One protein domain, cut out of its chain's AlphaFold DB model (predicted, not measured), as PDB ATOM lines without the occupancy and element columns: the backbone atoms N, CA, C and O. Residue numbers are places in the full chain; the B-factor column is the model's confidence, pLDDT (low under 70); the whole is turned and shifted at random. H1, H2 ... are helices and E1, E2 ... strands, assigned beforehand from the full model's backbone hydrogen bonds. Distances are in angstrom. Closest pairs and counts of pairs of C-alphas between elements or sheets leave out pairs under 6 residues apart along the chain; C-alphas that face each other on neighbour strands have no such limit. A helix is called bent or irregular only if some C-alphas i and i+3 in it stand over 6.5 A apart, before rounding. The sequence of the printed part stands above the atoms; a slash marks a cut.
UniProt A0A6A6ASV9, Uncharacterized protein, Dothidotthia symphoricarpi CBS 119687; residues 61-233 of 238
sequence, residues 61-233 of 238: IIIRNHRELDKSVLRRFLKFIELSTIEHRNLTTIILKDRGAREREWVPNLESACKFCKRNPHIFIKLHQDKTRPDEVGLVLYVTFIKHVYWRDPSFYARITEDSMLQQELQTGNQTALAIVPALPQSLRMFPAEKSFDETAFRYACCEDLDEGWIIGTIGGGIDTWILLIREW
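This is residues 61 to 233 of the 238 residues of an uncharacterized protein of Dothidotthia symphoricarpi CBS 119687 (UniProt A0A6A6ASV9). A small twisted sheet of four parallel strands, with H1 and H2 over one face, makes one end of an elongated body; the other end is six helices in two groups, H3 to H5 and H6 to H8, which come near each other where H8 meets H3 and H4. E4 and H3 lie nearest the middle. The printed part has 173 residues, in the order E1 H1 E2 H2 E3 H3 H4 H5 E4 H6 H7 H8, with the sheet order E1 E2 E3 E4; its class is mixed, helices and strands. It is compact, with a radius of gyration of the C-alphas of 17.3 A, and spans 51 by 33 by 27 A.

E1, residues 61 to 64, is parallel to E2, residues 93 to 98, with N 63 and O 95 2.8 A apart. E2 is parallel to E3, residues 124 to 129, with N 96 and O 126 2.8 A apart; E3 is parallel to E4, residues 188 to 192, with N 191 and O 127 2.8 A apart. H1, residues 73 to 83, and H2, residues 103 to 119, form two layers with the sheet, helices on one face; H1's height is 10.3 A. E1, H1, E2 and E2, H2, E3 are strand-helix-strand units, two parallel neighbour strands with one or more helices between, and their crossovers are right-handed; a third such unit is E3, H3, H4, H5, E4, where H3 is residues 138 to 151, H4 residues 155 to 160 and H5 residues 164 to 180. With residues 106 to 113 alone, H2 touches H1 at a steep tilt of 41 degrees, closest at the C-alphas of Leu 74 and Asn 109, 6.1 A. H3 only grazes the sheet and touches H5 at a steep tilt of 59 degrees, through residues 148 to 150 and 174 to 178 alone; the C-alphas of Val 149 and Ala 177 are closest, 6.2 A. H4 is close to H3 but not clearly touching, the closest C-alphas, of Lys 147 and Phe 156, being 7.4 A apart. H8, residues 222 to 233, only just touches H6, residues 199 to 208, with 3 pairs of C-alphas within 8 A, the closest being Glu 199 and Ile 227, 6.9 A; H7, residues 213 to 217, only just touches each, only at the corner, with 3 pairs. Every O i to N i+4 pair is within hydrogen-bond range in H1, H3, H4, H6 and H7, against 9 of 13 in H2, 7 of 13 in H5 and 7 of 8 in H8.

E1 begins at C-alpha 61 (23.437, -21.617, 38.599). H2 is 25.3 A long and has a kink of 31 degrees near residue 110, and H5 is 25.5 A long and has a kink near residue 173, of 30 degrees; both are only just irregular, C-alphas 105 and 108 being 6.6 A apart and C-alphas 173 and 176 being 6.7 A apart. H3 is 18.6 A, H8 17.3 A, E2 and E3 16.2 A each. H8 ends at C-alpha 233 (15.185, -7.087, 24.726).

The C-alphas farthest apart, of Thr 85 and Leu 210, are 52.5 A apart. The printed part has no cut, and no link between named elements is long. Mean pLDDT of the printed part is 81.5; 29 residues are under 70, among them 100 to 105, 173 to 181 and 210 to 215.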
ATOM      1  N   ILE A  61      22.700 -22.319  37.545       91.19
ATOM      2  CA  ILE A  61      23.437 -21.617  38.599       91.19
ATOM      3  C   ILE A  61      22.993 -20.163  38.606       91.19
ATOM      4  O   ILE A  61      22.885 -19.540  37.555       91.19
ATOM      5  N   ILE A  62      22.742 -19.608  39.791       93.06
ATOM      6  CA  ILE A  62      22.421 -18.191  39.948       93.06
ATOM      7  C   ILE A  62      23.451 -17.565  40.879       93.06
ATOM      8  O   ILE A  62      23.519 -17.913  42.055       93.06
ATOM      9  N   ILE A  63      24.222 -16.616  40.360       91.94
ATOM     10  CA  ILE A  63      25.185 -15.829  41.126       91.94
ATOM     11  C   ILE A  63      24.587 -14.437  41.285       91.94
ATOM     12  O   ILE A  63      24.225 -13.790  40.302       91.94
ATOM     13  N   ARG A  64      24.431 -13.992  42.531       90.56
ATOM     14  CA  ARG A  64      23.839 -12.691  42.853       90.56
ATOM     15  C   ARG A  64      24.828 -11.846  43.627       90.56
ATOM     16  O   ARG A  64      25.581 -12.364  44.461       90.56
ATOM     17  N   ASN A  65      24.792 -10.549  43.360       84.69
ATOM     18  CA  ASN A  65      25.362  -9.577  44.266       84.69
ATOM     19  C   ASN A  65      24.307  -9.154  45.300       84.69
ATOM     20  O   ASN A  65      23.163  -8.889  44.937       84.69
ATOM     21  N   HIS A  66      24.668  -9.163  46.584       75.81
ATOM     22  CA  HIS A  66      23.744  -8.833  47.680       75.81
ATOM     23  C   HIS A  66      23.939  -7.408  48.203       75.81
ATOM     24  O   HIS A  66      23.065  -6.909  48.905       75.81
ATOM     25  N   ARG A  67      25.070  -6.769  47.883       73.44
ATOM     26  CA  ARG A  67      25.408  -5.413  48.317       73.44
ATOM     27  C   ARG A  67      25.772  -4.578  47.096       73.44
ATOM     28  O   ARG A  67      26.508  -5.058  46.239       73.44
ATOM     29  N   GLU A  68      25.302  -3.339  47.049       64.88
ATOM     30  CA  GLU A  68      25.552  -2.407  45.935       64.88
ATOM     31  C   GLU A  68      27.044  -2.073  45.756       64.88
ATOM     32  O   GLU A  68      27.497  -1.778  44.658       64.88
ATOM     33  N   LEU A  69      27.840  -2.188  46.826       65.19
ATOM     34  CA  LEU A  69      29.277  -1.880  46.822       65.19
ATOM     35  C   LEU A  69      30.186  -3.111  46.678       65.19
ATOM     36  O   LEU A  69      31.412  -2.993  46.747       65.19
ATOM     37  N   ASP A  70      29.618  -4.304  46.515       67.12
ATOM     38  CA  ASP A  70      30.409  -5.521  46.352       67.12
ATOM     39  C   ASP A  70      30.981  -5.626  44.927       67.12
ATOM     40  O   ASP A  70      30.376  -5.194  43.950       67.12
ATOM     41  N   LYS A  71      32.140  -6.291  44.813       72.00
ATOM     42  CA  LYS A  71      32.802  -6.646  43.540       72.00
ATOM     43  C   LYS A  71      31.814  -7.240  42.529       72.00
ATOM     44  O   LYS A  71      30.972  -8.050  42.926       72.00
ATOM     45  N   SER A  72      32.014  -6.946  41.238       81.44
ATOM     46  CA  SER A  72      31.132  -7.420  40.160       81.44
ATOM     47  C   SER A  72      30.792  -8.909  40.253       81.44
ATOM     48  O   SER A  72      31.648  -9.758  40.546       81.44
ATOM     49  N   VAL A  73      29.538  -9.243  39.928       85.50
ATOM     50  CA  VAL A  73      29.062 -10.631  39.852       85.50
ATOM     51  C   VAL A  73      29.911 -11.462  38.887       85.50
ATOM     52  O   VAL A  73      30.129 -12.652  39.124       85.50
ATOM     53  N   LEU A  74      30.466 -10.826  37.846       85.50
ATOM     54  CA  LEU A  74      31.372 -11.474  36.909       85.50
ATOM     55  C   LEU A  74      32.640 -11.960  37.607       85.50
ATOM     56  O   LEU A  74      33.084 -13.068  37.347       85.50
ATOM     57  N   ARG A  75      33.200 -11.211  38.560       87.06
ATOM     58  CA  ARG A  75      34.388 -11.659  39.297       87.06
ATOM     59  C   ARG A  75      34.103 -12.899  40.144       87.06
ATOM     60  O   ARG A  75      34.943 -13.792  40.237       87.06
ATOM     61  N   ARG A  76      32.915 -12.975  40.755       87.94
ATOM     62  CA  ARG A  76      32.469 -14.172  41.491       87.94
ATOM     63  C   ARG A  76      32.288 -15.357  40.548       87.94
ATOM     64  O   ARG A  76      32.709 -16.460  40.880       87.94
ATOM     65  N   PHE A  77      31.710 -15.111  39.376       90.50
ATOM     66  CA  PHE A  77      31.583 -16.100  38.314       90.50
ATOM     67  C   PHE A  77      32.943 -16.624  37.838       90.50
ATOM     68  O   PHE A  77      33.130 -17.834  37.772       90.50
ATOM     69  N   LEU A  78      33.916 -15.749  37.592       89.31
ATOM     70  CA  LEU A  78      35.259 -16.161  37.183       89.31
ATOM     71  C   LEU A  78      35.951 -16.986  38.264       89.31
ATOM     72  O   LEU A  78      36.460 -18.060  37.966       89.31
ATOM     73  N   LYS A  79      35.859 -16.566  39.531       88.88
ATOM     74  CA  LYS A  79      36.366 -17.368  40.652       88.88
ATOM     75  C   LYS A  79      35.682 -18.738  40.729       88.88
ATOM     76  O   LYS A  79      36.330 -19.730  41.034       88.88
ATOM     77  N   PHE A  80      34.378 -18.808  40.458       87.00
ATOM     78  CA  PHE A  80      33.652 -20.077  40.395       87.00
ATOM     79  C   PHE A  80      34.177 -20.984  39.271       87.00
ATOM     80  O   PHE A  80      34.397 -22.168  39.514       87.00
ATOM     81  N   ILE A  81      34.428 -20.437  38.078       87.75
ATOM     82  CA  ILE A  81      35.003 -21.191  36.955       87.75
ATOM     83  C   ILE A  81      36.412 -21.681  37.291       87.75
ATOM     84  O   ILE A  81      36.717 -22.843  37.054       87.75
ATOM     85  N   GLU A  82      37.264 -20.817  37.846       85.50
ATOM     86  CA  GLU A  82      38.650 -21.151  38.201       85.50
ATOM     87  C   GLU A  82      38.732 -22.274  39.238       85.50
ATOM     88  O   GLU A  82      39.613 -23.126  39.165       85.50
ATOM     89  N   LEU A  83      37.805 -22.288  40.200       79.88
ATOM     90  CA  LEU A  83      37.738 -23.322  41.232       79.88
ATOM     91  C   LEU A  83      37.092 -24.622  40.737       79.88
ATOM     92  O   LEU A  83      37.248 -25.663  41.379       79.88
ATOM     93  N   SER A  84      36.357 -24.585  39.626       74.06
ATOM     94  CA  SER A  84      35.722 -25.771  39.069       74.06
ATOM     95  C   SER A  84      36.711 -26.559  38.217       74.06
ATOM     96  O   SER A  84      36.971 -26.237  37.062       74.06
ATOM     97  N   THR A  85      37.215 -27.663  38.763       68.06
ATOM     98  CA  THR A  85      37.979 -28.669  38.005       68.06
ATOM     99  C   THR A  85      37.079 -29.637  37.228       68.06
ATOM    100  O   THR A  85      37.570 -30.534  36.546       68.06
ATOM    101  N   ILE A  86      35.756 -29.485  37.346       70.31
ATOM    102  CA  ILE A  86      34.759 -30.439  36.860       70.31
ATOM    103  C   ILE A  86      34.223 -29.984  35.501       70.31
ATOM    104  O   ILE A  86      33.841 -28.827  35.324       70.31
ATOM    105  N   GLU A  87      34.124 -30.915  34.551       77.31
ATOM    106  CA  GLU A  87      33.438 -30.675  33.282       77.31
ATOM    107  C   GLU A  87      31.948 -30.356  33.502       77.31
ATOM    108  O   GLU A  87      31.181 -31.147  34.059       77.31
ATOM    109  N   HIS A  88      31.503 -29.209  32.996       81.12
ATOM    110  CA  HIS A  88      30.143 -28.695  33.166       81.12
ATOM    111  C   HIS A  88      29.135 -29.302  32.170       81.12
ATOM    112  O   HIS A  88      28.373 -28.583  31.522       81.12
ATOM    113  N   ARG A  89      29.111 -30.635  32.027       82.06
ATOM    114  CA  ARG A  89      28.311 -31.322  30.988       82.06
ATOM    115  C   ARG A  89      26.800 -31.100  31.109       82.06
ATOM    116  O   ARG A  89      26.119 -31.033  30.097       82.06
ATOM    117  N   ASN A  90      26.286 -30.996  32.335       84.31
ATOM    118  CA  ASN A  90      24.846 -30.849  32.596       84.31
ATOM    119  C   ASN A  90      24.421 -29.399  32.852       84.31
ATOM    120  O   ASN A  90      23.232 -29.124  32.964       84.31
ATOM    121  N   LEU A  91      25.376 -28.476  32.966       89.12
ATOM    122  CA  LEU A  91      25.062 -27.069  33.158       89.12
ATOM    123  C   LEU A  91      24.495 -26.526  31.854       89.12
ATOM    124  O   LEU A  91      25.126 -26.659  30.814       89.12
ATOM    125  N   THR A  92      23.305 -25.937  31.905       92.75
ATOM    126  CA  THR A  92      22.655 -25.353  30.725       92.75
ATOM    127  C   THR A  92      22.523 -23.850  30.856       92.75
ATOM    128  O   THR A  92      22.484 -23.145  29.852       92.75
ATOM    129  N   THR A  93      22.416 -23.323  32.079       95.69
ATOM    130  CA  THR A  93      22.187 -21.894  32.284       95.69
ATOM    131  C   THR A  93      22.917 -21.347  33.504       95.69
ATOM    132  O   THR A  93      22.890 -21.929  34.586       95.69
ATOM    133  N   ILE A  94      23.526 -20.176  33.342       94.88
ATOM    134  CA  ILE A  94      24.107 -19.386  34.426       94.88
ATOM    135  C   ILE A  94      23.432 -18.020  34.417       94.88
ATOM    136  O   ILE A  94      23.423 -17.334  33.403       94.88
ATOM    137  N   ILE A  95      22.856 -17.617  35.543       94.94
ATOM    138  CA  ILE A  95      22.243 -16.301  35.716       94.94
ATOM    139  C   ILE A  95      23.136 -15.483  36.635       94.94
ATOM    140  O   ILE A  95      23.335 -15.825  37.799       94.94
ATOM    141  N   LEU A  96      23.640 -14.379  36.113       93.50
ATOM    142  CA  LEU A  96      24.458 -13.412  36.814       93.50
ATOM    143  C   LEU A  96      23.594 -12.183  37.080       93.50
ATOM    144  O   LEU A  96      23.080 -11.589  36.140       93.50
ATOM    145  N   LYS A  97      23.384 -11.825  38.347       91.25
ATOM    146  CA  LYS A  97      22.622 -10.627  38.729       91.25
ATOM    147  C   LYS A  97      23.546  -9.606  39.371       91.25
ATOM    148  O   LYS A  97      23.973  -9.818  40.509       91.25
ATOM    149  N   ASP A  98      23.848  -8.543  38.632       85.38
ATOM    150  CA  ASP A  98      24.709  -7.451  39.077       85.38
ATOM    151  C   ASP A  98      23.873  -6.214  39.433       85.38
ATOM    152  O   ASP A  98      23.183  -5.666  38.577       85.38
ATOM    153  N   ARG A  99      23.936  -5.793  40.701       76.81
ATOM    154  CA  ARG A  99      23.179  -4.661  41.266       76.81
ATOM    155  C   ARG A  99      24.079  -3.461  41.581       76.81
ATOM    156  O   ARG A  99      24.114  -2.997  42.712       76.81
ATOM    157  N   GLY A 100      24.925  -3.051  40.637       65.94
ATOM    158  CA  GLY A 100      25.736  -1.837  40.822       65.94
ATOM    159  C   GLY A 100      27.251  -1.989  40.699       65.94
ATOM    160  O   GLY A 100      27.986  -1.111  41.154       65.94
ATOM    161  N   ALA A 101      27.763  -3.040  40.050       64.62
ATOM    162  CA  ALA A 101      29.176  -3.038  39.679       64.62
ATOM    163  C   ALA A 101      29.550  -1.796  38.854       64.62
ATOM    164  O   ALA A 101      28.869  -1.417  37.898       64.62
ATOM    165  N   ARG A 102      30.690  -1.190  39.195       67.88
ATOM    166  CA  ARG A 102      31.266  -0.088  38.419       67.88
ATOM    167  C   ARG A 102      31.665  -0.591  37.030       67.88
ATOM    168  O   ARG A 102      32.322  -1.622  36.911       67.88
ATOM    169  N   GLU A 103      31.366   0.196  35.995       65.44
ATOM    170  CA  GLU A 103      31.659  -0.116  34.581       65.44
ATOM    171  C   GLU A 103      33.109  -0.552  34.330       65.44
ATOM    172  O   GLU A 103      33.372  -1.445  33.527       65.44
ATOM    173  N   ARG A 104      34.063   0.030  35.069       65.75
ATOM    174  CA  ARG A 104      35.497  -0.268  34.927       65.75
ATOM    175  C   ARG A 104      35.868  -1.713  35.269       65.75
ATOM    176  O   ARG A 104      36.864  -2.210  34.756       65.75
ATOM    177  N   GLU A 105      35.095  -2.399  36.111       68.94
ATOM    178  CA  GLU A 105      35.349  -3.814  36.428       68.94
ATOM    179  C   GLU A 105      34.796  -4.763  35.360       68.94
ATOM    180  O   GLU A 105      35.083  -5.959  35.376       68.94
ATOM    181  N   TRP A 106      33.978  -4.261  34.442       71.25
ATOM    182  CA  TRP A 106      33.151  -5.111  33.608       71.25
ATOM    183  C   TRP A 106      33.896  -5.627  32.375       71.25
ATOM    184  O   TRP A 106      33.914  -6.832  32.127       71.25
ATOM    185  N   VAL A 107      34.592  -4.736  31.663       71.12
ATOM    186  CA  VAL A 107      35.267  -5.051  30.391       71.12
ATOM    187  C   VAL A 107      36.291  -6.192  30.520       71.12
ATOM    188  O   VAL A 107      36.181  -7.158  29.760       71.12
ATOM    189  N   PRO A 108      37.234  -6.183  31.490       71.75
ATOM    190  CA  PRO A 108      38.229  -7.257  31.595       71.75
ATOM    191  C   PRO A 108      37.599  -8.609  31.952       71.75
ATOM    192  O   PRO A 108      38.031  -9.668  31.495       71.75
ATOM    193  N   ASN A 109      36.540  -8.585  32.765       82.31
ATOM    194  CA  ASN A 109      35.864  -9.803  33.188       82.31
ATOM    195  C   ASN A 109      34.976 -10.388  32.076       82.31
ATOM    196  O   ASN A 109      34.783 -11.606  32.018       82.31
ATOM    197  N   LEU A 110      34.475  -9.543  31.169       84.12
ATOM    198  CA  LEU A 110      33.674  -9.967  30.028       84.12
ATOM    199  C   LEU A 110      34.491 -10.804  29.039       84.12
ATOM    200  O   LEU A 110      34.000 -11.827  28.569       84.12
ATOM    201  N   GLU A 111      35.756 -10.453  28.780       85.62
ATOM    202  CA  GLU A 111      36.637 -11.266  27.927       85.62
ATOM    203  C   GLU A 111      36.763 -12.703  28.461       85.62
ATOM    204  O   GLU A 111      36.680 -13.679  27.707       85.62
ATOM    205  N   SER A 112      36.925 -12.845  29.775       87.88
ATOM    206  CA  SER A 112      37.036 -14.152  30.423       87.88
ATOM    207  C   SER A 112      35.722 -14.938  30.350       87.88
ATOM    208  O   SER A 112      35.739 -16.137  30.064       87.88
ATOM    209  N   ALA A 113      34.575 -14.264  30.494       90.19
ATOM    210  CA  ALA A 113      33.266 -14.872  30.259       90.19
ATOM    211  C   ALA A 113      33.095 -15.329  28.796       90.19
ATOM    212  O   ALA A 113      32.653 -16.451  28.548       90.19
ATOM    213  N   CYS A 114      33.536 -14.528  27.820       91.19
ATOM    214  CA  CYS A 114      33.538 -14.910  26.407       91.19
ATOM    215  C   CYS A 114      34.385 -16.160  26.150       91.19
ATOM    216  O   CYS A 114      33.953 -17.060  25.428       91.19
ATOM    217  N   LYS A 115      35.583 -16.246  26.747       90.81
ATOM    218  CA  LYS A 115      36.446 -17.438  26.656       90.81
ATOM    219  C   LYS A 115      35.752 -18.671  27.236       90.81
ATOM    220  O   LYS A 115      35.815 -19.737  26.625       90.81
ATOM    221  N   PHE A 116      35.063 -18.529  28.367       92.06
ATOM    222  CA  PHE A 116      34.284 -19.616  28.958       92.06
ATOM    223  C   PHE A 116      33.150 -20.083  28.035       92.06
ATOM    224  O   PHE A 116      33.046 -21.280  27.768       92.06
ATOM    225  N   CYS A 117      32.355 -19.159  27.496       93.44
ATOM    226  CA  CYS A 117      31.261 -19.472  26.575       93.44
ATOM    227  C   CYS A 117      31.746 -20.137  25.281       93.44
ATOM    228  O   CYS A 117      31.113 -21.070  24.801       93.44
ATOM    229  N   LYS A 118      32.899 -19.718  24.737       92.31
ATOM    230  CA  LYS A 118      33.511 -20.368  23.563       92.31
ATOM    231  C   LYS A 118      33.906 -21.823  23.837       92.31
ATOM    232  O   LYS A 118      33.808 -22.653  22.942       92.31
ATOM    233  N   ARG A 119      34.345 -22.133  25.062       91.94
ATOM    234  CA  ARG A 119      34.675 -23.505  25.492       91.94
ATOM    235  C   ARG A 119      33.438 -24.334  25.847       91.94
ATOM    236  O   ARG A 119      33.511 -25.554  25.817       91.94
ATOM    237  N   ASN A 120      32.324 -23.683  26.181       93.31
ATOM    238  CA  ASN A 120      31.084 -24.320  26.620       93.31
ATOM    239  C   ASN A 120      29.872 -23.727  25.876       93.31
ATOM    240  O   ASN A 120      29.043 -23.051  26.493       93.31
ATOM    241  N   PRO A 121      29.754 -23.942  24.553       94.38
ATOM    242  CA  PRO A 121      28.718 -23.300  23.741       94.38
ATOM    243  C   PRO A 121      27.289 -23.733  24.110       94.38
ATOM    244  O   PRO A 121      26.340 -23.023  23.787       94.38
ATOM    245  N   HIS A 122      27.125 -24.863  24.805       94.25
ATOM    246  CA  HIS A 122      25.836 -25.354  25.309       94.25
ATOM    247  C   HIS A 122      25.334 -24.613  26.557       94.25
ATOM    248  O   HIS A 122      24.168 -24.763  26.918       94.25
ATOM    249  N   ILE A 123      26.188 -23.827  27.224       94.88
ATOM    250  CA  ILE A 123      25.836 -23.101  28.449       94.88
ATOM    251  C   ILE A 123      25.395 -21.687  28.101       94.88
ATOM    252  O   ILE A 123      26.182 -20.887  27.602       94.88
ATOM    253  N   PHE A 124      24.155 -21.356  28.447       96.31
ATOM    254  CA  PHE A 124      23.600 -20.023  28.280       96.31
ATOM    255  C   PHE A 124      23.848 -19.142  29.508       96.31
ATOM    256  O   PHE A 124      23.382 -19.442  30.607       96.31
ATOM    257  N   ILE A 125      24.545 -18.025  29.343       95.50
ATOM    258  CA  ILE A 125      24.791 -17.043  30.396       95.50
ATOM    259  C   ILE A 125      23.850 -15.853  30.217       95.50
ATOM    260  O   ILE A 125      23.892 -15.158  29.202       95.50
ATOM    261  N   LYS A 126      23.030 -15.599  31.239       95.19
ATOM    262  CA  LYS A 126      22.170 -14.420  31.368       95.19
ATOM    263  C   LYS A 126      22.811 -13.434  32.325       95.19
ATOM    264  O   LYS A 126      22.916 -13.735  33.514       95.19
ATOM    265  N   LEU A 127      23.209 -12.269  31.839       92.19
ATOM    266  CA  LEU A 127      23.746 -11.199  32.670       92.19
ATOM    267  C   LEU A 127      22.695 -10.102  32.859       92.19
ATOM    268  O   LEU A 127      22.405  -9.366  31.928       92.19
ATOM    269  N   HIS A 128      22.138 -10.000  34.062       90.44
ATOM    270  CA  HIS A 128      21.218  -8.935  34.454       90.44
ATOM    271  C   HIS A 128      21.991  -7.756  35.045       90.44
ATOM    272  O   HIS A 128      22.795  -7.970  35.958       90.44
ATOM    273  N   GLN A 129      21.732  -6.543  34.553       82.88
ATOM    274  CA  GLN A 129      22.442  -5.325  34.959       82.88
ATOM    275  C   GLN A 129      21.490  -4.258  35.483       82.88
ATOM    276  O   GLN A 129      20.494  -3.975  34.842       82.88
ATOM    277  N   ASP A 130      21.822  -3.622  36.603       76.00
ATOM    278  CA  ASP A 130      20.964  -2.597  37.229       76.00
ATOM    279  C   ASP A 130      20.800  -1.302  36.422       76.00
ATOM    280  O   ASP A 130      19.787  -0.631  36.548       76.00
ATOM    281  N   LYS A 131      21.767  -0.953  35.563       66.81
ATOM    282  CA  LYS A 131      21.764   0.296  34.772       66.81
ATOM    283  C   LYS A 131      20.786   0.288  33.587       66.81
ATOM    284  O   LYS A 131      21.072   0.842  32.534       66.81
ATOM    285  N   THR A 132      19.707  -0.469  33.695       66.62
ATOM    286  CA  THR A 132      18.798  -0.758  32.580       66.62
ATOM    287  C   THR A 132      17.347  -0.564  32.982       66.62
ATOM    288  O   THR A 132      16.457  -1.255  32.475       66.62
ATOM    289  N   ARG A 133      17.118   0.377  33.904       73.62
ATOM    290  CA  ARG A 133      15.778   0.644  34.383       73.62
ATOM    291  C   ARG A 133      14.919   1.165  33.225       73.62
ATOM    292  O   ARG A 133      15.408   1.915  32.379       73.62
ATOM    293  N   PRO A 134      13.655   0.727  33.124       67.75
ATOM    294  CA  PRO A 134      12.785   1.083  32.008       67.75
ATOM    295  C   PRO A 134      12.393   2.564  32.002       67.75
ATOM    296  O   PRO A 134      11.878   3.034  31.000       67.75
ATOM    297  N   ASP A 135      12.612   3.282  33.097       70.56
ATOM    298  CA  ASP A 135      12.368   4.713  33.273       70.56
ATOM    299  C   ASP A 135      13.591   5.586  32.936       70.56
ATOM    300  O   ASP A 135      13.531   6.798  33.102       70.56
ATOM    301  N   GLU A 136      14.688   5.012  32.434       77.06
ATOM    302  CA  GLU A 136      15.893   5.760  32.065       77.06
ATOM    303  C   GLU A 136      16.119   5.701  30.544       77.06
ATOM    304  O   GLU A 136      16.322   4.621  29.979       77.06
ATOM    305  N   VAL A 137      16.154   6.856  29.862       74.56
ATOM    306  CA  VAL A 137      16.525   6.933  28.428       74.56
ATOM    307  C   VAL A 137      17.954   6.410  28.205       74.56
ATOM    308  O   VAL A 137      18.240   5.764  27.190       74.56
ATOM    309  N   GLY A 138      18.795   6.487  29.240       74.38
ATOM    310  CA  GLY A 138      20.097   5.830  29.316       74.38
ATOM    311  C   GLY A 138      20.090   4.328  28.988       74.38
ATOM    312  O   GLY A 138      21.091   3.828  28.470       74.38
ATOM    313  N   LEU A 139      18.976   3.600  29.178       80.12
ATOM    314  CA  LEU A 139      18.838   2.207  28.724       80.12
ATOM    315  C   LEU A 139      19.054   2.085  27.212       80.12
ATOM    316  O   LEU A 139      19.748   1.180  26.747       80.12
ATOM    317  N   VAL A 140      18.455   2.987  26.437       80.44
ATOM    318  CA  VAL A 140      18.512   2.982  24.972       80.44
ATOM    319  C   VAL A 140      19.943   3.207  24.497       80.44
ATOM    320  O   VAL A 140      20.453   2.450  23.661       80.44
ATOM    321  N   LEU A 141      20.612   4.202  25.079       78.12
ATOM    322  CA  LEU A 141      22.023   4.490  24.840       78.12
ATOM    323  C   LEU A 141      22.910   3.302  25.200       78.12
ATOM    324  O   LEU A 141      23.764   2.886  24.412       78.12
ATOM    325  N   TYR A 142      22.669   2.713  26.368       80.19
ATOM    326  CA  TYR A 142      23.433   1.584  26.862       80.19
ATOM    327  C   TYR A 142      23.292   0.356  25.959       80.19
ATOM    328  O   TYR A 142      24.292  -0.227  25.539       80.19
ATOM    329  N   VAL A 143      22.066  -0.029  25.599       82.50
ATOM    330  CA  VAL A 143      21.831  -1.186  24.726       82.50
ATOM    331  C   VAL A 143      22.386  -0.937  23.331       82.50
ATOM    332  O   VAL A 143      22.995  -1.841  22.759       82.50
ATOM    333  N   THR A 144      22.246   0.281  22.804       79.50
ATOM    334  CA  THR A 144      22.848   0.674  21.524       79.50
ATOM    335  C   THR A 144      24.360   0.482  21.568       79.50
ATOM    336  O   THR A 144      24.915  -0.195  20.702       79.50
ATOM    337  N   PHE A 145      25.016   0.958  22.629       78.75
ATOM    338  CA  PHE A 145      26.442   0.740  22.857       78.75
ATOM    339  C   PHE A 145      26.796  -0.754  22.934       78.75
ATOM    340  O   PHE A 145      27.750  -1.193  22.288       78.75
ATOM    341  N   ILE A 146      26.010  -1.568  23.650       80.88
ATOM    342  CA  ILE A 146      26.241  -3.017  23.745       80.88
ATOM    343  C   ILE A 146      26.096  -3.718  22.390       80.88
ATOM    344  O   ILE A 146      27.018  -4.413  21.946       80.88
ATOM    345  N   LYS A 147      24.963  -3.527  21.710       81.88
ATOM    346  CA  LYS A 147      24.677  -4.124  20.396       81.88
ATOM    347  C   LYS A 147      25.755  -3.777  19.379       81.88
ATOM    348  O   LYS A 147      26.165  -4.612  18.570       81.88
ATOM    349  N   HIS A 148      26.248  -2.556  19.472       76.12
ATOM    350  CA  HIS A 148      27.228  -2.032  18.559       76.12
ATOM    351  C   HIS A 148      28.660  -2.507  18.824       76.12
ATOM    352  O   HIS A 148      29.302  -3.059  17.926       76.12
ATOM    353  N   VAL A 149      29.167  -2.298  20.040       74.75
ATOM    354  CA  VAL A 149      30.571  -2.574  20.382       74.75
ATOM    355  C   VAL A 149      30.803  -4.072  20.535       74.75
ATOM    356  O   VAL A 149      31.815  -4.614  20.088       74.75
ATOM    357  N   TYR A 150      29.845  -4.761  21.149       76.56
ATOM    358  CA  TYR A 150      30.046  -6.123  21.614       76.56
ATOM    359  C   TYR A 150      29.402  -7.170  20.704       76.56
ATOM    360  O   TYR A 150      30.004  -8.218  20.473       76.56
ATOM    361  N   TRP A 151      28.205  -6.914  20.168       75.69
ATOM    362  CA  TRP A 151      27.548  -7.849  19.237       75.69
ATOM    363  C   TRP A 151      27.900  -7.601  17.778       75.69
ATOM    364  O   TRP A 151      27.790  -8.524  16.972       75.69
ATOM    365  N   ARG A 152      28.380  -6.394  17.454       76.38
ATOM    366  CA  ARG A 152      28.795  -6.007  16.102       76.38
ATOM    367  C   ARG A 152      27.687  -6.248  15.080       76.38
ATOM    368  O   ARG A 152      27.969  -6.738  13.994       76.38
ATOM    369  N   ASP A 153      26.439  -5.952  15.439       77.38
ATOM    370  CA  ASP A 153      25.299  -6.100  14.535       77.38
ATOM    371  C   ASP A 153      25.258  -4.909  13.557       77.38
ATOM    372  O   ASP A 153      24.813  -3.824  13.942       77.38
ATOM    373  N   PRO A 154      25.708  -5.070  12.296       68.81
ATOM    374  CA  PRO A 154      25.755  -3.961  11.346       68.81
ATOM    375  C   PRO A 154      24.349  -3.520  10.923       68.81
ATOM    376  O   PRO A 154      24.161  -2.384  10.498       68.81
ATOM    377  N   SER A 155      23.356  -4.405  11.060       77.31
ATOM    378  CA  SER A 155      21.967  -4.116  10.714       77.31
ATOM    379  C   SER A 155      21.256  -3.309  11.793       77.31
ATOM    380  O   SER A 155      20.185  -2.770  11.534       77.31
ATOM    381  N   PHE A 156      21.821  -3.212  13.001       81.12
ATOM    382  CA  PHE A 156      21.183  -2.503  14.104       81.12
ATOM    383  C   PHE A 156      20.914  -1.040  13.741       81.12
ATOM    384  O   PHE A 156      19.784  -0.589  13.875       81.12
ATOM    385  N   TYR A 157      21.897  -0.338  13.172       76.50
ATOM    386  CA  TYR A 157      21.741   1.072  12.804       76.50
ATOM    387  C   TYR A 157      20.747   1.319  11.694       76.50
ATOM    388  O   TYR A 157      19.909   2.202  11.827       76.50
ATOM    389  N   ALA A 158      20.780   0.482  10.661       76.69
ATOM    390  CA  ALA A 158      19.794   0.541   9.593       76.69
ATOM    391  C   ALA A 158      18.364   0.273  10.101       76.69
ATOM    392  O   ALA A 158      17.407   0.696   9.466       76.69
ATOM    393  N   ARG A 159      18.209  -0.431  11.234       77.75
ATOM    394  CA  ARG A 159      16.908  -0.652  11.880       77.75
ATOM    395  C   ARG A 159      16.483   0.488  12.794       77.75
ATOM    396  O   ARG A 159      15.284   0.659  12.981       77.75
ATOM    397  N   ILE A 160      17.431   1.208  13.395       76.00
ATOM    398  CA  ILE A 160      17.108   2.243  14.377       76.00
ATOM    399  C   ILE A 160      17.008   3.638  13.769       76.00
ATOM    400  O   ILE A 160      16.190   4.412  14.227       76.00
ATOM    401  N   THR A 161      17.753   3.989  12.727       80.38
ATOM    402  CA  THR A 161      17.697   5.351  12.173       80.38
ATOM    403  C   THR A 161      17.874   5.350  10.664       80.38
ATOM    404  O   THR A 161      18.649   4.561  10.128       80.38
ATOM    405  N   GLU A 162      17.160   6.241   9.977       82.88
ATOM    406  CA  GLU A 162      17.348   6.523   8.548       82.88
ATOM    407  C   GLU A 162      18.405   7.619   8.310       82.88
ATOM    408  O   GLU A 162      18.802   7.858   7.171       82.88
ATOM    409  N   ASP A 163      18.891   8.271   9.374       83.50
ATOM    410  CA  ASP A 163      19.890   9.333   9.286       83.50
ATOM    411  C   ASP A 163      21.267   8.758   8.923       83.50
ATOM    412  O   ASP A 163      21.962   8.142   9.737       83.50
ATOM    413  N   SER A 164      21.686   8.988   7.678       85.00
ATOM    414  CA  SER A 164      22.973   8.521   7.163       85.00
ATOM    415  C   SER A 164      24.182   9.113   7.891       85.00
ATOM    416  O   SER A 164      25.210   8.440   7.983       85.00
ATOM    417  N   MET A 165      24.089  10.347   8.406       83.56
ATOM    418  CA  MET A 165      25.188  10.961   9.158       83.56
ATOM    419  C   MET A 165      25.345  10.273  10.506       83.56
ATOM    420  O   MET A 165      26.447   9.840  10.840       83.56
ATOM    421  N   LEU A 166      24.240  10.078  11.228       78.69
ATOM    422  CA  LEU A 166      24.251   9.364  12.502       78.69
ATOM    423  C   LEU A 166      24.740   7.920  12.325       78.69
ATOM    424  O   LEU A 166      25.584   7.451  13.090       78.69
ATOM    425  N   GLN A 167      24.289   7.220  11.276       81.19
ATOM    426  CA  GLN A 167      24.806   5.889  10.940       81.19
ATOM    427  C   GLN A 167      26.328   5.903  10.735       81.19
ATOM    428  O   GLN A 167      27.019   5.009  11.228       81.19
ATOM    429  N   GLN A 168      26.864   6.900  10.025       82.75
ATOM    430  CA  GLN A 168      28.296   7.016   9.753       82.75
ATOM    431  C   GLN A 168      29.107   7.363  11.008       82.75
ATOM    432  O   GLN A 168      30.163   6.764  11.229       82.75
ATOM    433  N   GLU A 169      28.637   8.292  11.840       79.00
ATOM    434  CA  GLU A 169      29.286   8.652  13.108       79.00
ATOM    435  C   GLU A 169      29.368   7.446  14.038       79.00
ATOM    436  O   GLU A 169      30.447   7.096  14.528       79.00
ATOM    437  N   LEU A 170      28.244   6.744  14.188       75.50
ATOM    438  CA  LEU A 170      28.156   5.531  14.983       75.50
ATOM    439  C   LEU A 170      29.078   4.434  14.430       75.50
ATOM    440  O   LEU A 170      29.818   3.807  15.181       75.50
ATOM    441  N   GLN A 171      29.126   4.224  13.112       76.75
ATOM    442  CA  GLN A 171      30.071   3.279  12.500       76.75
ATOM    443  C   GLN A 171      31.542   3.666  12.724       76.75
ATOM    444  O   GLN A 171      32.378   2.787  12.956       76.75
ATOM    445  N   THR A 172      31.867   4.959  12.667       77.44
ATOM    446  CA  THR A 172      33.246   5.469  12.753       77.44
ATOM    447  C   THR A 172      33.779   5.411  14.180       77.44
ATOM    448  O   THR A 172      34.883   4.903  14.393       77.44
ATOM    449  N   GLY A 173      32.979   5.823  15.171       68.19
ATOM    450  CA  GLY A 173      33.324   5.694  16.592       68.19
ATOM    451  C   GLY A 173      33.629   4.249  17.011       68.19
ATOM    452  O   GLY A 173      34.403   4.015  17.940       68.19
ATOM    453  N   ASN A 174      33.099   3.262  16.280       66.38
ATOM    454  CA  ASN A 174      33.293   1.848  16.585       66.38
ATOM    455  C   ASN A 174      34.657   1.284  16.214       66.38
ATOM    456  O   ASN A 174      35.092   0.309  16.823       66.38
ATOM    457  N   GLN A 175      35.318   1.805  15.176       69.31
ATOM    458  CA  GLN A 175      36.500   1.131  14.620       69.31
ATOM    459  C   GLN A 175      37.595   0.945  15.680       69.31
ATOM    460  O   GLN A 175      38.256  -0.094  15.724       69.31
ATOM    461  N   THR A 176      37.710   1.900  16.604       64.56
ATOM    462  CA  THR A 176      38.608   1.824  17.759       64.56
ATOM    463  C   THR A 176      38.152   0.788  18.795       64.56
ATOM    464  O   THR A 176      38.974   0.024  19.297       64.56
ATOM    465  N   ALA A 177      36.854   0.707  19.098       65.19
ATOM    466  CA  ALA A 177      36.311  -0.241  20.074       65.19
ATOM    467  C   ALA A 177      36.368  -1.701  19.573       65.19
ATOM    468  O   ALA A 177      36.707  -2.615  20.331       65.19
ATOM    469  N   LEU A 178      36.132  -1.916  18.274       65.62
ATOM    470  CA  LEU A 178      36.186  -3.222  17.603       65.62
ATOM    471  C   LEU A 178      37.569  -3.884  17.657       65.62
ATOM    472  O   LEU A 178      37.655  -5.116  17.622       65.62
ATOM    473  N   ALA A 179      38.636  -3.087  17.733       63.94
ATOM    474  CA  ALA A 179      40.005  -3.586  17.836       63.94
ATOM    475  C   ALA A 179      40.344  -4.099  19.245       63.94
ATOM    476  O   ALA A 179      41.226  -4.941  19.399       63.94
ATOM    477  N   ILE A 180      39.644  -3.602  20.268       67.81
ATOM    478  CA  ILE A 180      39.994  -3.819  21.677       67.81
ATOM    479  C   ILE A 180      39.089  -4.881  22.311       67.81
ATOM    480  O   ILE A 180      39.537  -5.659  23.153       67.81
ATOM    481  N   VAL A 181      37.818  -4.942  21.904       68.62
ATOM    482  CA  VAL A 181      36.798  -5.741  22.590       68.62
ATOM    483  C   VAL A 181      36.401  -6.979  21.772       68.62
ATOM    484  O   VAL A 181      36.018  -6.857  20.602       68.62
ATOM    485  N   PRO A 182      36.450  -8.195  22.355       72.12
ATOM    486  CA  PRO A 182      36.026  -9.406  21.663       72.12
ATOM    487  C   PRO A 182      34.515  -9.400  21.414       72.12
ATOM    488  O   PRO A 182      33.735  -9.026  22.288       72.12
ATOM    489  N   ALA A 183      34.101  -9.901  20.246       83.31
ATOM    490  CA  ALA A 183      32.687 -10.127  19.961       83.31
ATOM    491  C   ALA A 183      32.069 -11.089  20.992       83.31
ATOM    492  O   ALA A 183      32.672 -12.123  21.325       83.31
ATOM    493  N   LEU A 184      30.873 -10.759  21.480       86.25
ATOM    494  CA  LEU A 184      30.159 -11.594  22.438       86.25
ATOM    495  C   LEU A 184      29.642 -12.872  21.767       86.25
ATOM    496  O   LEU A 184      29.104 -12.825  20.659       86.25
ATOM    497  N   PRO A 185      29.787 -14.035  22.421       91.75
ATOM    498  CA  PRO A 185      29.202 -15.272  21.931       91.75
ATOM    499  C   PRO A 185      27.679 -15.238  22.089       91.75
ATOM    500  O   PRO A 185      27.171 -14.724  23.078       91.75
ATOM    501  N   GLN A 186      26.950 -15.879  21.170       91.62
ATOM    502  CA  GLN A 186      25.478 -15.946  21.209       91.62
ATOM    503  C   GLN A 186      24.917 -16.571  22.497       91.62
ATOM    504  O   GLN A 186      23.767 -16.315  22.865       91.62
ATOM    505  N   SER A 187      25.719 -17.402  23.167       94.88
ATOM    506  CA  SER A 187      25.371 -18.029  24.436       94.88
ATOM    507  C   SER A 187      25.514 -17.093  25.638       94.88
ATOM    508  O   SER A 187      25.107 -17.470  26.728       94.88
ATOM    509  N   LEU A 188      26.054 -15.881  25.474       93.94
ATOM    510  CA  LEU A 188      26.090 -14.842  26.499       93.94
ATOM    511  C   LEU A 188      25.171 -13.690  26.075       93.94
ATOM    512  O   LEU A 188      25.433 -13.023  25.078       93.94
ATOM    513  N   ARG A 189      24.108 -13.446  26.845       92.94
ATOM    514  CA  ARG A 189      23.173 -12.340  26.598       92.94
ATOM    515  C   ARG A 189      22.995 -11.469  27.822       92.94
ATOM    516  O   ARG A 189      23.042 -11.958  28.958       92.94
ATOM    517  N   MET A 190      22.751 -10.192  27.573       90.81
ATOM    518  CA  MET A 190      22.446  -9.228  28.619       90.81
ATOM    519  C   MET A 190      20.945  -9.052  28.733       90.81
ATOM    520  O   MET A 190      20.210  -9.188  27.760       90.81
ATOM    521  N   PHE A 191      20.491  -8.814  29.951       92.00
ATOM    522  CA  PHE A 191      19.090  -8.631  30.272       92.00
ATOM    523  C   PHE A 191      18.947  -7.427  31.189       92.00
ATOM    524  O   PHE A 191      19.836  -7.180  32.014       92.00
ATOM    525  N   PRO A 192      17.804  -6.738  31.115       89.38
ATOM    526  CA  PRO A 192      17.476  -5.753  32.120       89.38
ATOM    527  C   PRO A 192      17.415  -6.359  33.530       89.38
ATOM    528  O   PRO A 192      17.175  -7.568  33.689       89.38
ATOM    529  N   ALA A 193      17.683  -5.561  34.564       85.12
ATOM    530  CA  ALA A 193      17.562  -6.022  35.950       85.12
ATOM    531  C   ALA A 193      16.105  -6.330  36.314       85.12
ATOM    532  O   ALA A 193      15.820  -7.335  36.988       85.12
ATOM    533  N   GLU A 194      15.191  -5.497  35.832       87.06
ATOM    534  CA  GLU A 194      13.757  -5.659  35.958       87.06
ATOM    535  C   GLU A 194      13.265  -6.871  35.166       87.06
ATOM    536  O   GLU A 194      13.769  -7.242  34.106       87.06
ATOM    537  N   LYS A 195      12.232  -7.524  35.699       87.56
ATOM    538  CA  LYS A 195      11.631  -8.700  35.053       87.56
ATOM    539  C   LYS A 195      10.630  -8.338  33.961       87.56
ATOM    540  O   LYS A 195      10.289  -9.198  33.154       87.56
ATOM    541  N   SER A 196      10.113  -7.118  33.993       91.00
ATOM    542  CA  SER A 196       9.025  -6.652  33.144       91.00
ATOM    543  C   SER A 196       9.300  -5.228  32.711       91.00
ATOM    544  O   SER A 196       9.749  -4.416  33.515       91.00
ATOM    545  N   PHE A 197       8.996  -4.949  31.451       92.31
ATOM    546  CA  PHE A 197       9.071  -3.616  30.888       92.31
ATOM    547  C   PHE A 197       7.810  -2.829  31.252       92.31
ATOM    548  O   PHE A 197       6.704  -3.278  30.937       92.31
ATOM    549  N   ASP A 198       7.979  -1.678  31.900       92.38
ATOM    550  CA  ASP A 198       6.903  -0.710  32.106       92.38
ATOM    551  C   ASP A 198       6.918   0.311  30.967       92.38
ATOM    552  O   ASP A 198       7.712   1.251  30.941       92.38
ATOM    553  N   GLU A 199       6.028   0.105  30.002       93.25
ATOM    554  CA  GLU A 199       5.901   1.001  28.859       93.25
ATOM    555  C   GLU A 199       5.441   2.404  29.256       93.25
ATOM    556  O   GLU A 199       5.855   3.376  28.630       93.25
ATOM    557  N   THR A 200       4.590   2.525  30.276       92.56
ATOM    558  CA  THR A 200       4.045   3.829  30.674       92.56
ATOM    559  C   THR A 200       5.153   4.681  31.273       92.56
ATOM    560  O   THR A 200       5.311   5.837  30.883       92.56
ATOM    561  N   ALA A 201       5.962   4.084  32.154       90.31
ATOM    562  CA  ALA A 201       7.129   4.737  32.734       90.31
ATOM    563  C   ALA A 201       8.151   5.136  31.657       90.31
ATOM    564  O   ALA A 201       8.615   6.272  31.647       90.31
ATOM    565  N   PHE A 202       8.433   4.248  30.697       89.56
ATOM    566  CA  PHE A 202       9.350   4.558  29.598       89.56
ATOM    567  C   PHE A 202       8.851   5.712  28.721       89.56
ATOM    568  O   PHE A 202       9.618   6.611  28.379       89.56
ATOM    569  N   ARG A 203       7.556   5.719  28.372       89.69
ATOM    570  CA  ARG A 203       6.947   6.816  27.605       89.69
ATOM    571  C   ARG A 203       7.072   8.143  28.335       89.69
ATOM    572  O   ARG A 203       7.415   9.139  27.710       89.69
ATOM    573  N   TYR A 204       6.808   8.135  29.637       88.12
ATOM    574  CA  TYR A 204       6.930   9.317  30.476       88.12
ATOM    575  C   TYR A 204       8.373   9.840  30.508       88.12
ATOM    576  O   TYR A 204       8.595  11.008  30.198       88.12
ATOM    577  N   ALA A 205       9.349   8.962  30.752       85.31
ATOM    578  CA  ALA A 205      10.770   9.311  30.757       85.31
ATOM    579  C   ALA A 205      11.230   9.928  29.426       85.31
ATOM    580  O   ALA A 205      11.880  10.966  29.406       85.31
ATOM    581  N   CYS A 206      10.804   9.351  28.301       83.50
ATOM    582  CA  CYS A 206      11.087   9.880  26.966       83.50
ATOM    583  C   CYS A 206      10.503  11.281  26.710       83.50
ATOM    584  O   CYS A 206      10.997  11.996  25.841       83.50
ATOM    585  N   CYS A 207       9.414  11.647  27.392       83.94
ATOM    586  CA  CYS A 207       8.791  12.963  27.259       83.94
ATOM    587  C   CYS A 207       9.427  14.013  28.176       83.94
ATOM    588  O   CYS A 207       9.432  15.189  27.814       83.94
ATOM    589  N   GLU A 208       9.921  13.611  29.347       82.50
ATOM    590  CA  GLU A 208      10.567  14.525  30.296       82.50
ATOM    591  C   GLU A 208      12.026  14.821  29.942       82.50
ATOM    592  O   GLU A 208      12.489  15.944  30.150       82.50
ATOM    593  N   ASP A 209      12.743  13.847  29.379       75.06
ATOM    594  CA  ASP A 209      14.177  13.956  29.119       75.06
ATOM    595  C   ASP A 209      14.464  14.648  27.772       75.06
ATOM    596  O   ASP A 209      14.805  14.032  26.758       75.06
ATOM    597  N   LEU A 210      14.258  15.970  27.743       62.44
ATOM    598  CA  LEU A 210      14.429  16.800  26.541       62.44
ATOM    599  C   LEU A 210      15.870  16.784  26.000       62.44
ATOM    600  O   LEU A 210      16.057  16.939  24.791       62.44
ATOM    601  N   ASP A 211      16.865  16.572  26.866       67.62
ATOM    602  CA  ASP A 211      18.284  16.565  26.493       67.62
ATOM    603  C   ASP A 211      18.688  15.272  25.762       67.62
ATOM    604  O   ASP A 211      19.525  15.310  24.858       67.62
ATOM    605  N   GLU A 212      18.059  14.135  26.080       66.69
ATOM    606  CA  GLU A 212      18.266  12.857  25.374       66.69
ATOM    607  C   GLU A 212      17.229  12.608  24.260       66.69
ATOM    608  O   GLU A 212      17.367  11.682  23.450       66.69
ATOM    609  N   GLY A 213      16.226  13.485  24.145       63.50
ATOM    610  CA  GLY A 213      15.140  13.406  23.165       63.50
ATOM    611  C   GLY A 213      15.592  13.364  21.700       63.50
ATOM    612  O   GLY A 213      14.864  12.844  20.850       63.50
ATOM    613  N   TRP A 214      16.806  13.832  21.384       69.06
ATOM    614  CA  TRP A 214      17.351  13.761  20.024       69.06
ATOM    615  C   TRP A 214      17.500  12.313  19.534       69.06
ATOM    616  O   TRP A 214      17.195  12.033  18.378       69.06
ATOM    617  N   ILE A 215      17.864  11.365  20.404       69.12
ATOM    618  CA  ILE A 215      18.019   9.948  20.026       69.12
ATOM    619  C   ILE A 215      16.669   9.355  19.642       69.12
ATOM    620  O   ILE A 215      16.548   8.657  18.636       69.12
ATOM    621  N   ILE A 216      15.631   9.668  20.414       72.00
ATOM    622  CA  ILE A 216      14.263   9.219  20.140       72.00
ATOM    623  C   ILE A 216      13.753   9.854  18.841       72.00
ATOM    624  O   ILE A 216      13.117   9.172  18.038       72.00
ATOM    625  N   GLY A 217      14.083  11.127  18.605       72.69
ATOM    626  CA  GLY A 217      13.725  11.860  17.389       72.69
ATOM    627  C   GLY A 217      14.424  11.366  16.118       72.69
ATOM    628  O   GLY A 217      13.875  11.515  15.031       72.69
ATOM    629  N   THR A 218      15.602  10.746  16.234       72.00
ATOM    630  CA  THR A 218      16.355  10.221  15.075       72.00
ATOM    631  C   THR A 218      15.841   8.878  14.550       72.00
ATOM    632  O   THR A 218      16.297   8.418  13.500       72.00
ATOM    633  N   ILE A 219      14.895   8.235  15.242       74.19
ATOM    634  CA  ILE A 219      14.369   6.926  14.849       74.19
ATOM    635  C   ILE A 219      13.173   7.024  13.908       74.19
ATOM    636  O   ILE A 219      12.177   7.690  14.196       74.19
ATOM    637  N   GLY A 220      13.216   6.233  12.833       75.81
ATOM    638  CA  GLY A 220      12.052   5.972  11.989       75.81
ATOM    639  C   GLY A 220      10.920   5.315  12.795       75.81
ATOM    640  O   GLY A 220      11.069   4.215  13.330       75.81
ATOM    641  N   GLY A 221       9.780   6.000  12.909       82.62
ATOM    642  CA  GLY A 221       8.633   5.554  13.715       82.62
ATOM    643  C   GLY A 221       8.666   5.977  15.192       82.62
ATOM    644  O   GLY A 221       7.743   5.649  15.937       82.62
ATOM    645  N   GLY A 222       9.682   6.738  15.615       86.38
ATOM    646  CA  GLY A 222       9.742   7.373  16.932       86.38
ATOM    647  C   GLY A 222       9.704   6.398  18.114       86.38
ATOM    648  O   GLY A 222      10.253   5.295  18.073       86.38
ATOM    649  N   ILE A 223       9.049   6.819  19.199       87.12
ATOM    650  CA  ILE A 223       9.026   6.096  20.478       87.12
ATOM    651  C   ILE A 223       8.404   4.693  20.391       87.12
ATOM    652  O   ILE A 223       8.820   3.785  21.110       87.12
ATOM    653  N   ASP A 224       7.440   4.483  19.494       89.94
ATOM    654  CA  ASP A 224       6.755   3.196  19.364       89.94
ATOM    655  C   ASP A 224       7.694   2.108  18.823       89.94
ATOM    656  O   ASP A 224       7.657   0.966  19.290       89.94
ATOM    657  N   THR A 225       8.603   2.469  17.911       87.38
ATOM    658  CA  THR A 225       9.664   1.570  17.436       87.38
ATOM    659  C   THR A 225      10.584   1.157  18.587       87.38
ATOM    660  O   THR A 225      10.881  -0.031  18.746       87.38
ATOM    661  N   TRP A 226      10.984   2.102  19.445       85.94
ATOM    662  CA  TRP A 226      11.801   1.800  20.625       85.94
ATOM    663  C   TRP A 226      11.100   0.855  21.594       85.94
ATOM    664  O   TRP A 226      11.702  -0.111  22.055       85.94
ATOM    665  N   ILE A 227       9.819   1.083  21.864       90.56
ATOM    666  CA  ILE A 227       9.016   0.234  22.748       90.56
ATOM    667  C   ILE A 227       8.988  -1.215  22.257       90.56
ATOM    668  O   ILE A 227       9.129  -2.144  23.058       90.56
ATOM    669  N   LEU A 228       8.844  -1.434  20.948       91.31
ATOM    670  CA  LEU A 228       8.886  -2.778  20.368       91.31
ATOM    671  C   LEU A 228      10.253  -3.443  20.567       91.31
ATOM    672  O   LEU A 228      10.308  -4.605  20.980       91.31
ATOM    673  N   LEU A 229      11.343  -2.706  20.335       88.50
ATOM    674  CA  LEU A 229      12.707  -3.199  20.536       88.50
ATOM    675  C   LEU A 229      12.987  -3.514  22.008       88.50
ATOM    676  O   LEU A 229      13.477  -4.596  22.324       88.50
ATOM    677  N   ILE A 230      12.616  -2.624  22.927       89.44
ATOM    678  CA  ILE A 230      12.834  -2.826  24.363       89.44
ATOM    679  C   ILE A 230      12.026  -4.028  24.859       89.44
ATOM    680  O   ILE A 230      12.566  -4.876  25.571       89.44
ATOM    681  N   ARG A 231      10.770  -4.194  24.428       92.44
ATOM    682  CA  ARG A 231       9.985  -5.405  24.728       92.44
ATOM    683  C   ARG A 231      10.688  -6.676  24.245       92.44
ATOM    684  O   ARG A 231      10.707  -7.678  24.966       92.44
ATOM    685  N   GLU A 232      11.277  -6.646  23.050       91.50
ATOM    686  CA  GLU A 232      12.081  -7.758  22.538       91.50
ATOM    687  C   GLU A 232      13.290  -8.030  23.444       91.50
ATOM    688  O   GLU A 232      13.536  -9.182  23.809       91.50
ATOM    689  N   TRP A 233      14.006  -6.988  23.864       90.31
ATOM    690  CA  TRP A 233      15.185  -7.087  24.726       90.31
ATOM    691  C   TRP A 233      14.863  -7.629  26.118       90.31
ATOM    692  O   TRP A 233      15.587  -8.484  26.624       90.31
TER     693      TRP A 233